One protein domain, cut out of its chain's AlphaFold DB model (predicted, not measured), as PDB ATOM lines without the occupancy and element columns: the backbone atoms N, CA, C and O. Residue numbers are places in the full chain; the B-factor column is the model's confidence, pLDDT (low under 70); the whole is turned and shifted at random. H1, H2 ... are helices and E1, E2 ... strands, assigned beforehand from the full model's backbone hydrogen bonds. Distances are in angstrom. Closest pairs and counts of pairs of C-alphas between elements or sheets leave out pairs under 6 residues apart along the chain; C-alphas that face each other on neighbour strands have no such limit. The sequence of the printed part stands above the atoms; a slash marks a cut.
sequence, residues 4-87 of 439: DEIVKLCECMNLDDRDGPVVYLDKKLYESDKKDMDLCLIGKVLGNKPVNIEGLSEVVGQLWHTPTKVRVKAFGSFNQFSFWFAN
ATOM      1  N   ASP A   4      -3.257  13.305  25.918       71.81
ATOM      2  CA  ASP A   4      -2.496  14.497  26.295       71.81
ATOM      3  C   ASP A   4      -2.494  15.576  25.194       71.81
ATOM      4  O   ASP A   4      -2.402  16.769  25.488       71.81
ATOM      5  N   GLU A   5      -2.661  15.188  23.922       67.56
ATOM      6  CA  GLU A   5      -2.931  16.137  22.831       67.56
ATOM      7  C   GLU A   5      -4.326  16.763  22.980       67.56
ATOM      8  O   GLU A   5      -4.493  17.961  22.756       67.56
ATOM      9  N   ILE A   6      -5.328  15.969  23.373       65.56
ATOM     10  CA  ILE A   6      -6.707  16.441  23.564       65.56
ATOM     11  C   ILE A   6      -6.801  17.359  24.790       65.56
ATOM     12  O   ILE A   6      -7.441  18.404  24.700       65.56
ATOM     13  N   VAL A   7      -6.133  17.025  25.901       68.25
ATOM     14  CA  VAL A   7      -6.081  17.882  27.099       68.25
ATOM     15  C   VAL A   7      -5.464  19.242  26.764       68.25
ATOM     16  O   VAL A   7      -6.118  20.255  26.993       68.25
ATOM     17  N   LYS A   8      -4.298  19.284  26.103       66.50
ATOM     18  CA  LYS A   8      -3.664  20.546  25.663       66.50
ATOM     19  C   LYS A   8      -4.544  21.366  24.718       66.50
ATOM     20  O   LYS A   8      -4.592  22.590  24.810       66.50
ATOM     21  N   LEU A   9      -5.270  20.708  23.812       60.12
ATOM     22  CA  LEU A   9      -6.226  21.388  22.933       60.12
ATOM     23  C   LEU A   9      -7.425  21.964  23.704       60.12
ATOM     24  O   LEU A   9      -7.929  23.010  23.304       60.12
ATOM     25  N   CYS A  10      -7.857  21.332  24.798       52.47
ATOM     26  CA  CYS A  10      -8.902  21.852  25.683       52.47
ATOM     27  C   CYS A  10      -8.412  22.968  26.619       52.47
ATOM     28  O   CYS A  10      -9.160  23.914  26.846       52.47
ATOM     29  N   GLU A  11      -7.168  22.921  27.103       55.09
ATOM     30  CA  GLU A  11      -6.542  24.026  27.851       55.09
ATOM     31  C   GLU A  11      -6.497  25.308  26.997       55.09
ATOM     32  O   GLU A  11      -6.824  26.396  27.469       55.09
ATOM     33  N   CYS A  12      -6.225  25.181  25.694       51.25
ATOM     34  CA  CYS A  12      -6.323  26.278  24.723       51.25
ATOM     35  C   CYS A  12      -7.763  26.695  24.337       51.25
ATOM     36  O   CYS A  12      -7.926  27.502  23.416       51.25
ATOM     37  N   MET A  13      -8.803  26.162  24.989       48.12
ATOM     38  CA  MET A  13     -10.209  26.555  24.798       48.12
ATOM     39  C   MET A  13     -10.815  27.241  26.031       48.12
ATOM     40  O   MET A  13     -12.039  27.268  26.163       48.12
ATOM     41  N   ASN A  14      -9.999  27.816  26.924       45.22
ATOM     42  CA  ASN A  14     -10.548  28.603  28.025       45.22
ATOM     43  C   ASN A  14     -11.304  29.836  27.490       45.22
ATOM     44  O   ASN A  14     -10.763  30.604  26.694       45.22
ATOM     45  N   LEU A  15     -12.567  29.991  27.900       51.00
ATOM     46  CA  LEU A  15     -13.488  31.032  27.411       51.00
ATOM     47  C   LEU A  15     -13.565  32.257  28.335       51.00
ATOM     48  O   LEU A  15     -14.373  33.152  28.096       51.00
ATOM     49  N   ASP A  16     -12.734  32.315  29.376       44.12
ATOM     50  CA  ASP A  16     -12.622  33.497  30.222       44.12
ATOM     51  C   ASP A  16     -11.916  34.623  29.449       44.12
ATOM     52  O   ASP A  16     -10.729  34.518  29.138       44.12
ATOM     53  N   ASP A  17     -12.625  35.733  29.200       50.78
ATOM     54  CA  ASP A  17     -12.178  36.935  28.455       50.78
ATOM     55  C   ASP A  17     -10.888  37.616  28.995       50.78
ATOM     56  O   ASP A  17     -10.495  38.686  28.525       50.78
ATOM     57  N   ARG A  18     -10.247  37.047  30.023       45.59
ATOM     58  CA  ARG A  18      -9.106  37.607  30.766       45.59
ATOM     59  C   ARG A  18      -7.819  36.795  30.626       45.59
ATOM     60  O   ARG A  18      -6.749  37.392  30.657       45.59
ATOM     61  N   ASP A  19      -7.926  35.481  30.420       47.41
ATOM     62  CA  ASP A  19      -6.796  34.534  30.448       47.41
ATOM     63  C   ASP A  19      -6.531  33.883  29.073       47.41
ATOM     64  O   ASP A  19      -5.908  32.826  28.957       47.41
ATOM     65  N   GLY A  20      -7.011  34.518  27.998       47.16
ATOM     66  CA  GLY A  20      -6.759  34.092  26.620       47.16
ATOM     67  C   GLY A  20      -5.299  34.304  26.174       47.16
ATOM     68  O   GLY A  20      -4.623  35.220  26.650       47.16
ATOM     69  N   PRO A  21      -4.785  33.500  25.222       45.34
ATOM     70  CA  PRO A  21      -3.400  33.599  24.765       45.34
ATOM     71  C   PRO A  21      -3.118  34.940  24.071       45.34
ATOM     72  O   PRO A  21      -3.708  35.259  23.034       45.34
ATOM     73  N   VAL A  22      -2.167  35.707  24.613       45.50
ATOM     74  CA  VAL A  22      -1.752  37.013  24.079       45.50
ATOM     75  C   VAL A  22      -1.008  36.834  22.752       45.50
ATOM     76  O   VAL A  22       0.181  36.521  22.714       45.50
ATOM     77  N   VAL A  23      -1.712  37.050  21.638       50.91
ATOM     78  CA  VAL A  23      -1.119  37.056  20.295       50.91
ATOM     79  C   VAL A  23      -0.517  38.432  20.011       50.91
ATOM     80  O   VAL A  23      -1.235  39.411  19.809       50.91
ATOM     81  N   TYR A  24       0.811  38.501  19.958       44.00
ATOM     82  CA  TYR A  24       1.531  39.706  19.555       44.00
ATOM     83  C   TYR A  24       1.319  39.983  18.058       44.00
ATOM     84  O   TYR A  24       1.835  39.267  17.201       44.00
ATOM     85  N   LEU A  25       0.568  41.042  17.745       51.72
ATOM     86  CA  LEU A  25       0.510  41.619  16.400       51.72
ATOM     87  C   LEU A  25       1.908  42.098  15.981       51.72
ATOM     88  O   LEU A  25       2.590  42.761  16.766       51.72
ATOM     89  N   ASP A  26       2.323  41.807  14.742       53.44
ATOM     90  CA  ASP A  26       3.569  42.356  14.188       53.44
ATOM     91  C   ASP A  26       3.521  43.888  14.270       53.44
ATOM     92  O   ASP A  26       2.573  44.530  13.805       53.44
ATOM     93  N   LYS A  27       4.570  44.477  14.848       49.06
ATOM     94  CA  LYS A  27       4.734  45.923  15.011       49.06
ATOM     95  C   LYS A  27       4.560  46.667  13.680       49.06
ATOM     96  O   LYS A  27       3.970  47.741  13.668       49.06
ATOM     97  N   LYS A  28       4.959  46.055  12.557       54.75
ATOM     98  CA  LYS A  28       4.779  46.605  11.202       54.75
ATOM     99  C   LYS A  28       3.311  46.696  10.771       54.75
ATOM    100  O   LYS A  28       2.957  47.642  10.078       54.75
ATOM    101  N   LEU A  29       2.459  45.756  11.196       53.41
ATOM    102  CA  LEU A  29       1.006  45.800  10.962       53.41
ATOM    103  C   LEU A  29       0.307  46.785  11.910       53.41
ATOM    104  O   LEU A  29      -0.694  47.396  11.542       53.41
ATOM    105  N   TYR A  30       0.824  46.941  13.132       53.09
ATOM    106  CA  TYR A  30       0.293  47.890  14.112       53.09
ATOM    107  C   TYR A  30       0.593  49.351  13.740       53.09
ATOM    108  O   TYR A  30      -0.247  50.225  13.942       53.09
ATOM    109  N   GLU A  31       1.780  49.627  13.193       55.28
ATOM    110  CA  GLU A  31       2.222  50.986  12.855       55.28
ATOM    111  C   GLU A  31       1.619  51.518  11.542       55.28
ATOM    112  O   GLU A  31       1.422  52.729  11.436       55.28
ATOM    113  N   SER A  32       1.250  50.655  10.581       54.62
ATOM    114  CA  SER A  32       0.570  51.071   9.341       54.62
ATOM    115  C   SER A  32      -0.948  51.222   9.496       54.62
ATOM    116  O   SER A  32      -1.512  52.247   9.116       54.62
ATOM    117  N   ASP A  33      -1.618  50.225  10.083       55.50
ATOM    118  CA  ASP A  33      -3.080  50.065  10.000       55.50
ATOM    119  C   ASP A  33      -3.796  50.582  11.280       55.50
ATOM    120  O   ASP A  33      -4.945  50.230  11.549       55.50
ATOM    121  N   LYS A  34      -3.148  51.433  12.100       56.31
ATOM    122  CA  LYS A  34      -3.619  51.823  13.455       56.31
ATOM    123  C   LYS A  34      -5.041  52.408  13.519       56.31
ATOM    124  O   LYS A  34      -5.701  52.263  14.545       56.31
ATOM    125  N   LYS A  35      -5.515  53.078  12.459       53.75
ATOM    126  CA  LYS A  35      -6.897  53.601  12.364       53.75
ATOM    127  C   LYS A  35      -7.904  52.571  11.831       53.75
ATOM    128  O   LYS A  35      -9.083  52.676  12.145       53.75
ATOM    129  N   ASP A  36      -7.441  51.575  11.080       57.03
ATOM    130  CA  ASP A  36      -8.275  50.532  10.468       57.03
ATOM    131  C   ASP A  36      -8.597  49.399  11.459       57.03
ATOM    132  O   ASP A  36      -9.589  48.692  11.287       57.03
ATOM    133  N   MET A  37      -7.796  49.236  12.522       65.19
ATOM    134  CA  MET A  37      -8.043  48.261  13.602       65.19
ATOM    135  C   MET A  37      -9.422  48.443  14.264       65.19
ATOM    136  O   MET A  37     -10.064  47.460  14.623       65.19
ATOM    137  N   ASP A  38      -9.914  49.684  14.346       69.44
ATOM    138  CA  ASP A  38     -11.253  50.049  14.842       69.44
ATOM    139  C   ASP A  38     -12.403  49.445  14.002       69.44
ATOM    140  O   ASP A  38     -13.538  49.350  14.471       69.44
ATOM    141  N   LEU A  39     -12.101  49.051  12.758       83.38
ATOM    142  CA  LEU A  39     -12.995  48.425  11.778       83.38
ATOM    143  C   LEU A  39     -12.598  46.969  11.478       83.38
ATOM    144  O   LEU A  39     -13.061  46.382  10.496       83.38
ATOM    145  N   CYS A  40     -11.744  46.373  12.310       85.88
ATOM    146  CA  CYS A  40     -11.354  44.974  12.218       85.88
ATOM    147  C   CYS A  40     -12.187  44.114  13.182       85.88
ATOM    148  O   CYS A  40     -12.513  44.543  14.290       85.88
ATOM    149  N   LEU A  41     -12.507  42.884  12.779       85.75
ATOM    150  CA  LEU A  41     -12.917  41.797  13.670       85.75
ATOM    151  C   LEU A  41     -11.968  40.613  13.488       85.75
ATOM    152  O   LEU A  41     -11.550  40.303  12.373       85.75
ATOM    153  N   ILE A  42     -11.657  39.920  14.578       83.94
ATOM    154  CA  ILE A  42     -10.850  38.699  14.573       83.94
ATOM    155  C   ILE A  42     -11.775  37.497  14.774       83.94
ATOM    156  O   ILE A  42     -12.623  37.507  15.662       83.94
ATOM    157  N   GLY A  43     -11.607  36.453  13.960       82.00
ATOM    158  CA  GLY A  43     -12.406  35.231  14.049       82.00
ATOM    159  C   GLY A  43     -11.641  33.975  13.635       82.00
ATOM    160  O   GLY A  43     -10.617  34.036  12.951       82.00
ATOM    161  N   LYS A  44     -12.154  32.813  14.052       83.31
ATOM    162  CA  LYS A  44     -11.584  31.493  13.753       83.31
ATOM    163  C   LYS A  44     -12.618  30.623  13.043       83.31
ATOM    164  O   LYS A  44     -13.690  30.380  13.591       83.31
ATOM    165  N   VAL A  45     -12.301  30.121  11.849       83.31
ATOM    166  CA  VAL A  45     -13.194  29.200  11.124       83.31
ATOM    167  C   VAL A  45     -12.974  27.779  11.636       83.31
ATOM    168  O   VAL A  45     -11.915  27.178  11.431       83.31
ATOM    169  N   LEU A  46     -13.979  27.234  12.320       80.81
ATOM    170  CA  LEU A  46     -13.919  25.890  12.887       80.81
ATOM    171  C   LEU A  46     -13.946  24.829  11.777       80.81
ATOM    172  O   LEU A  46     -14.861  24.774  10.959       80.81
ATOM    173  N   GLY A  47     -12.923  23.978  11.753       78.81
ATOM    174  CA  GLY A  47     -12.747  22.916  10.767       78.81
ATOM    175  C   GLY A  47     -11.399  22.221  10.945       78.81
ATOM    176  O   GLY A  47     -10.551  22.690  11.698       78.81
ATOM    177  N   ASN A  48     -11.191  21.104  10.245       80.88
ATOM    178  CA  ASN A  48      -9.952  20.311  10.284       80.88
ATOM    179  C   ASN A  48      -9.105  20.430   9.002       80.88
ATOM    180  O   ASN A  48      -8.200  19.629   8.776       80.88
ATOM    181  N   LYS A  49      -9.410  21.409   8.143       86.81
ATOM    182  CA  LYS A  49      -8.689  21.710   6.898       86.81
ATOM    183  C   LYS A  49      -8.396  23.211   6.814       86.81
ATOM    184  O   LYS A  49      -9.231  23.983   7.294       86.81
ATOM    185  N   PRO A  50      -7.271  23.622   6.201       85.19
ATOM    186  CA  PRO A  50      -7.022  25.027   5.904       85.19
ATOM    187  C   PRO A  50      -8.097  25.551   4.941       85.19
ATOM    188  O   PRO A  50      -8.436  24.894   3.955       85.19
ATOM    189  N   VAL A  51      -8.649  26.722   5.244       88.81
ATOM    190  CA  VAL A  51      -9.702  27.370   4.447       88.81
ATOM    191  C   VAL A  51      -9.081  28.298   3.396       88.81
ATOM    192  O   VAL A  51      -8.191  29.081   3.723       88.81
ATOM    193  N   ASN A  52      -9.564  28.252   2.145       90.44
ATOM    194  CA  ASN A  52      -9.161  29.232   1.126       90.44
ATOM    195  C   ASN A  52      -9.688  30.629   1.509       90.44
ATOM    196  O   ASN A  52     -10.898  30.824   1.623       90.44
ATOM    197  N   ILE A  53      -8.776  31.593   1.655       87.38
ATOM    198  CA  ILE A  53      -9.055  32.998   1.983       87.38
ATOM    199  C   ILE A  53      -9.971  33.656   0.938       87.38
ATOM    200  O   ILE A  53     -10.832  34.455   1.300       87.38
ATOM    201  N   GLU A  54      -9.823  33.316  -0.343       86.25
ATOM    202  CA  GLU A  54     -10.600  33.914  -1.437       86.25
ATOM    203  C   GLU A  54     -12.071  33.493  -1.357       86.25
ATOM    204  O   GLU A  54     -12.961  34.339  -1.260       86.25
ATOM    205  N   GLY A  55     -12.312  32.178  -1.295       87.12
ATOM    206  CA  GLY A  55     -13.648  31.615  -1.101       87.12
ATOM    207  C   GLY A  55     -14.265  32.029   0.237       87.12
ATOM    208  O   GLY A  55     -15.465  32.272   0.303       87.12
ATOM    209  N   LEU A  56     -13.455  32.190   1.290       88.62
ATOM    210  CA  LEU A  56     -13.918  32.738   2.564       88.62
ATOM    211  C   LEU A  56     -14.347  34.206   2.434       88.62
ATOM    212  O   LEU A  56     -15.398  34.556   2.953       88.62
ATOM    213  N   SER A  57     -13.590  35.054   1.729       85.88
ATOM    214  CA  SER A  57     -13.950  36.464   1.496       85.88
ATOM    215  C   SER A  57     -15.268  36.603   0.728       85.88
ATOM    216  O   SER A  57     -16.077  37.468   1.063       85.88
ATOM    217  N   GLU A  58     -15.519  35.733  -0.253       83.94
ATOM    218  CA  GLU A  58     -16.789  35.708  -0.984       83.94
ATOM    219  C   GLU A  58     -17.951  35.186  -0.122       83.94
ATOM    220  O   GLU A  58     -18.969  35.869   0.006       83.94
ATOM    221  N   VAL A  59     -17.790  34.031   0.537       86.38
ATOM    222  CA  VAL A  59     -18.819  33.450   1.422       86.38
ATOM    223  C   VAL A  59     -19.162  34.386   2.582       86.38
ATOM    224  O   VAL A  59     -20.329  34.508   2.937       86.38
ATOM    225  N   VAL A  60     -18.183  35.087   3.156       84.88
ATOM    226  CA  VAL A  60     -18.397  36.029   4.265       84.88
ATOM    227  C   VAL A  60     -19.159  37.276   3.819       84.88
ATOM    228  O   VAL A  60     -20.079  37.696   4.519       84.88
ATOM    229  N   GLY A  61     -18.856  37.826   2.636       79.75
ATOM    230  CA  GLY A  61     -19.639  38.927   2.064       79.75
ATOM    231  C   GLY A  61     -21.098  38.534   1.798       79.75
ATOM    232  O   GLY A  61     -22.010  39.304   2.098       79.75
ATOM    233  N   GLN A  62     -21.326  37.308   1.309       75.56
ATOM    234  CA  GLN A  62     -22.669  36.746   1.117       75.56
ATOM    235  C   GLN A  62     -23.384  36.445   2.446       75.56
ATOM    236  O   GLN A  62     -24.590  36.642   2.543       75.56
ATOM    237  N   LEU A  63     -22.670  35.991   3.480       78.19
ATOM    238  CA  LEU A  63     -23.255  35.647   4.778       78.19
ATOM    239  C   LEU A  63     -23.678  36.902   5.554       78.19
ATOM    240  O   LEU A  63     -24.824  37.010   5.978       78.19
ATOM    241  N   TRP A  64     -22.773  37.874   5.700       82.38
ATOM    242  CA  TRP A  64     -22.979  39.088   6.505       82.38
ATOM    243  C   TRP A  64     -23.666  40.242   5.753       82.38
ATOM    244  O   TRP A  64     -23.874  41.318   6.326       82.38
ATOM    245  N   HIS A  65     -24.013  40.030   4.477       71.88
ATOM    246  CA  HIS A  65     -24.728  40.985   3.621       71.88
ATOM    247  C   HIS A  65     -24.093  42.387   3.606       71.88
ATOM    248  O   HIS A  65     -24.778  43.408   3.596       71.88
ATOM    249  N   THR A  66     -22.761  42.446   3.635       75.50
ATOM    250  CA  THR A  66     -22.018  43.708   3.627       75.50
ATOM    251  C   THR A  66     -22.057  44.323   2.222       75.50
ATOM    252  O   THR A  66     -21.551  43.701   1.284       75.50
ATOM    253  N   PRO A  67     -22.606  45.541   2.031       71.19
ATOM    254  CA  PRO A  67     -22.626  46.208   0.726       71.19
ATOM    255  C   PRO A  67     -21.217  46.600   0.252       71.19
ATOM    256  O   PRO A  67     -21.004  46.851  -0.931       71.19
ATOM    257  N   THR A  68     -20.250  46.637   1.172       80.31
ATOM    258  CA  THR A  68     -18.819  46.784   0.892       80.31
ATOM    259  C   THR A  68     -18.107  45.432   1.027       80.31
ATOM    260  O   THR A  68     -18.502  44.590   1.835       80.31
ATOM    261  N   LYS A  69     -17.058  45.181   0.230       83.31
ATOM    262  CA  LYS A  69     -16.322  43.904   0.291       83.31
ATOM    263  C   LYS A  69     -15.432  43.854   1.535       83.31
ATOM    264  O   LYS A  69     -14.437  44.574   1.607       83.31
ATOM    265  N   VAL A  70     -15.734  42.941   2.459       86.75
ATOM    266  CA  VAL A  70     -14.865  42.626   3.604       86.75
ATOM    267  C   VAL A  70     -13.522  42.083   3.105       86.75
ATOM    268  O   VAL A  70     -13.467  41.074   2.392       86.75
ATOM    269  N   ARG A  71     -12.421  42.738   3.493       87.44
ATOM    270  CA  ARG A  71     -11.060  42.229   3.244       87.44
ATOM    271  C   ARG A  71     -10.763  41.155   4.287       87.44
ATOM    272  O   ARG A  71     -10.995  41.379   5.473       87.44
ATOM    273  N   VAL A  72     -10.206  40.023   3.867       89.31
ATOM    274  CA  VAL A  72      -9.822  38.928   4.768       89.31
ATOM    275  C   VAL A  72      -8.309  38.729   4.691       89.31
ATOM    276  O   VAL A  72      -7.784  38.503   3.604       89.31
ATOM    277  N   LYS A  73      -7.603  38.806   5.828       86.31
ATOM    278  CA  LYS A  73      -6.184  38.404   5.945       86.31
ATOM    279  C   LYS A  73      -6.077  37.264   6.966       86.31
ATOM    280  O   LYS A  73      -6.605  37.397   8.071       86.31
ATOM    281  N   ALA A  74      -5.375  36.176   6.646       83.69
ATOM    282  CA  ALA A  74      -4.935  35.220   7.668       83.69
ATOM    283  C   ALA A  74      -3.855  35.865   8.555       83.69
ATOM    284  O   ALA A  74      -3.054  36.652   8.052       83.69
ATOM    285  N   PHE A  75      -3.842  35.558   9.856       74.44
ATOM    286  CA  PHE A  75      -2.876  36.149  10.802       74.44
ATOM    287  C   PHE A  75      -2.328  35.170  11.859       74.44
ATOM    288  O   PHE A  75      -1.497  35.559  12.674       74.44
ATOM    289  N   GLY A  76      -2.785  33.913  11.865       68.31
ATOM    290  CA  GLY A  76      -2.413  32.911  12.866       68.31
ATOM    291  C   GLY A  76      -2.332  31.495  12.294       68.31
ATOM    292  O   GLY A  76      -2.669  31.258  11.134       68.31
ATOM    293  N   SER A  77      -1.875  30.554  13.121       70.69
ATOM    294  CA  SER A  77      -1.362  29.242  12.704       70.69
ATOM    295  C   SER A  77      -2.367  28.350  11.969       70.69
ATOM    296  O   SER A  77      -1.961  27.533  11.144       70.69
ATOM    297  N   PHE A  78      -3.666  28.459  12.273       79.25
ATOM    298  CA  PHE A  78      -4.689  27.640  11.619       79.25
ATOM    299  C   PHE A  78      -6.083  28.278  11.649       79.25
ATOM    300  O   PHE A  78      -6.666  28.473  12.716       79.25
ATOM    301  N   ASN A  79      -6.632  28.562  10.462       84.56
ATOM    302  CA  ASN A  79      -7.970  29.129  10.241       84.56
ATOM    303  C   ASN A  79      -8.311  30.384  11.079       84.56
ATOM    304  O   ASN A  79      -9.480  30.625  11.381       84.56
ATOM    305  N   GLN A  80      -7.306  31.180  11.449       83.94
ATOM    306  CA  GLN A  80      -7.456  32.446  12.171       83.94
ATOM    307  C   GLN A  80      -7.345  33.616  11.191       83.94
ATOM    308  O   GLN A  80      -6.315  33.798  10.535       83.94
ATOM    309  N   PHE A  81      -8.418  34.401  11.093       86.56
ATOM    310  CA  PHE A  81      -8.580  35.450  10.093       86.56
ATOM    311  C   PHE A  81      -8.990  36.783  10.722       86.56
ATOM    312  O   PHE A  81      -9.739  36.838  11.697       86.56
ATOM    313  N   SER A  82      -8.489  37.856  10.120       85.69
ATOM    314  CA  SER A  82      -8.880  39.236  10.386       85.69
ATOM    315  C   SER A  82      -9.796  39.713   9.259       85.69
ATOM    316  O   SER A  82      -9.468  39.568   8.076       85.69
ATOM    317  N   PHE A  83     -10.950  40.249   9.638       88.69
ATOM    318  CA  PHE A  83     -12.025  40.703   8.768       88.69
ATOM    319  C   PHE A  83     -12.106  42.222   8.865       88.69
ATOM    320  O   PHE A  83     -12.453  42.757   9.915       88.69
ATOM    321  N   TRP A  84     -11.747  42.917   7.789       87.31
ATOM    322  CA  TRP A  84     -11.667  44.375   7.764       87.31
ATOM    323  C   TRP A  84     -12.849  44.926   6.974       87.31
ATOM    324  O   TRP A  84     -13.015  44.618   5.788       87.31
ATOM    325  N   PHE A  85     -13.663  45.729   7.648       87.12
ATOM    326  CA  PHE A  85     -14.861  46.358   7.106       87.12
ATOM    327  C   PHE A  85     -14.526  47.763   6.598       87.12
ATOM    328  O   PHE A  85     -13.658  48.431   7.152       87.12
ATOM    329  N   ALA A  86     -15.220  48.236   5.558       84.38
ATOM    330  CA  ALA A  86     -15.047  49.617   5.099       84.38
ATOM    331  C   ALA A  86     -15.753  50.632   6.020       84.38
ATOM    332  O   ALA A  86     -15.291  51.759   6.163       84.38
ATOM    333  N   ASN A  87     -16.857  50.216   6.654       81.50
ATOM    334  CA  ASN A  87     -17.745  51.069   7.442       81.50
ATOM    335  C   ASN A  87     -17.951  50.499   8.854       81.50
ATOM    336  O   ASN A  87     -18.056  49.282   9.036       81.50
TER     337      ASN A  87
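AT A GLANCE: This is residues 4 to 87 of the 439 residues of the protein "Zinc finger, CCHC-type" of Trema orientale (UniProt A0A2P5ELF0). A small antiparallel sheet, in order E1, E3, E2, has helix H3 over one face, while H1, residues 4 to 11, sticks out far from it, joined to H2 by a long loop. The 84 printed residues run H1 H2 E1 H3 E2 E3, a mixed class with under half of them in named elements. The whole is only just loose, close to compact, with a radius of gyration of the C-alphas of 14.7 A, and spans 44 by 29 by 21 A.

IN THESE COORDINATES: E1 is residues 40 to 44, 13.6 A long; E3, 80 to 84, 13.4 A, ends at C-alpha 84 (-11.667, 44.375, 7.764); E2 is 71 to 74, 10.3 A. H3 is 53 to 64, 15.9 A; H2 is 27 to 32, 8.7 A; H1, 10.5 A, begins at C-alpha 4 (-2.496, 14.497, 26.295).

HOW THE PARTS SIT: N 41 and O 83 of E1 and E3 are 2.9 A apart; in the hairpin E2 and E3, N 73 and O 82 are 3.0 A apart, both within hydrogen-bond range. H3 is on one face of the sheet, making two layers, and touches E2, the closest C-alphas being those of Ser 57 and Val 72, 5.8 A. E1, H3 and E2 form a split strand-helix-strand unit, two strands running the same way with E3 between, its crossover right-handed. H1 and H2 are apart, and neither is on the sheet. In H1, H2 and H3 every O i to N i+4 pair is within hydrogen-bond range.

THE WHOLE: The printed part has no cut; the link H1 to H2, 15 residues, is long. Residues 5 to 38 and 76 have pLDDT under 70.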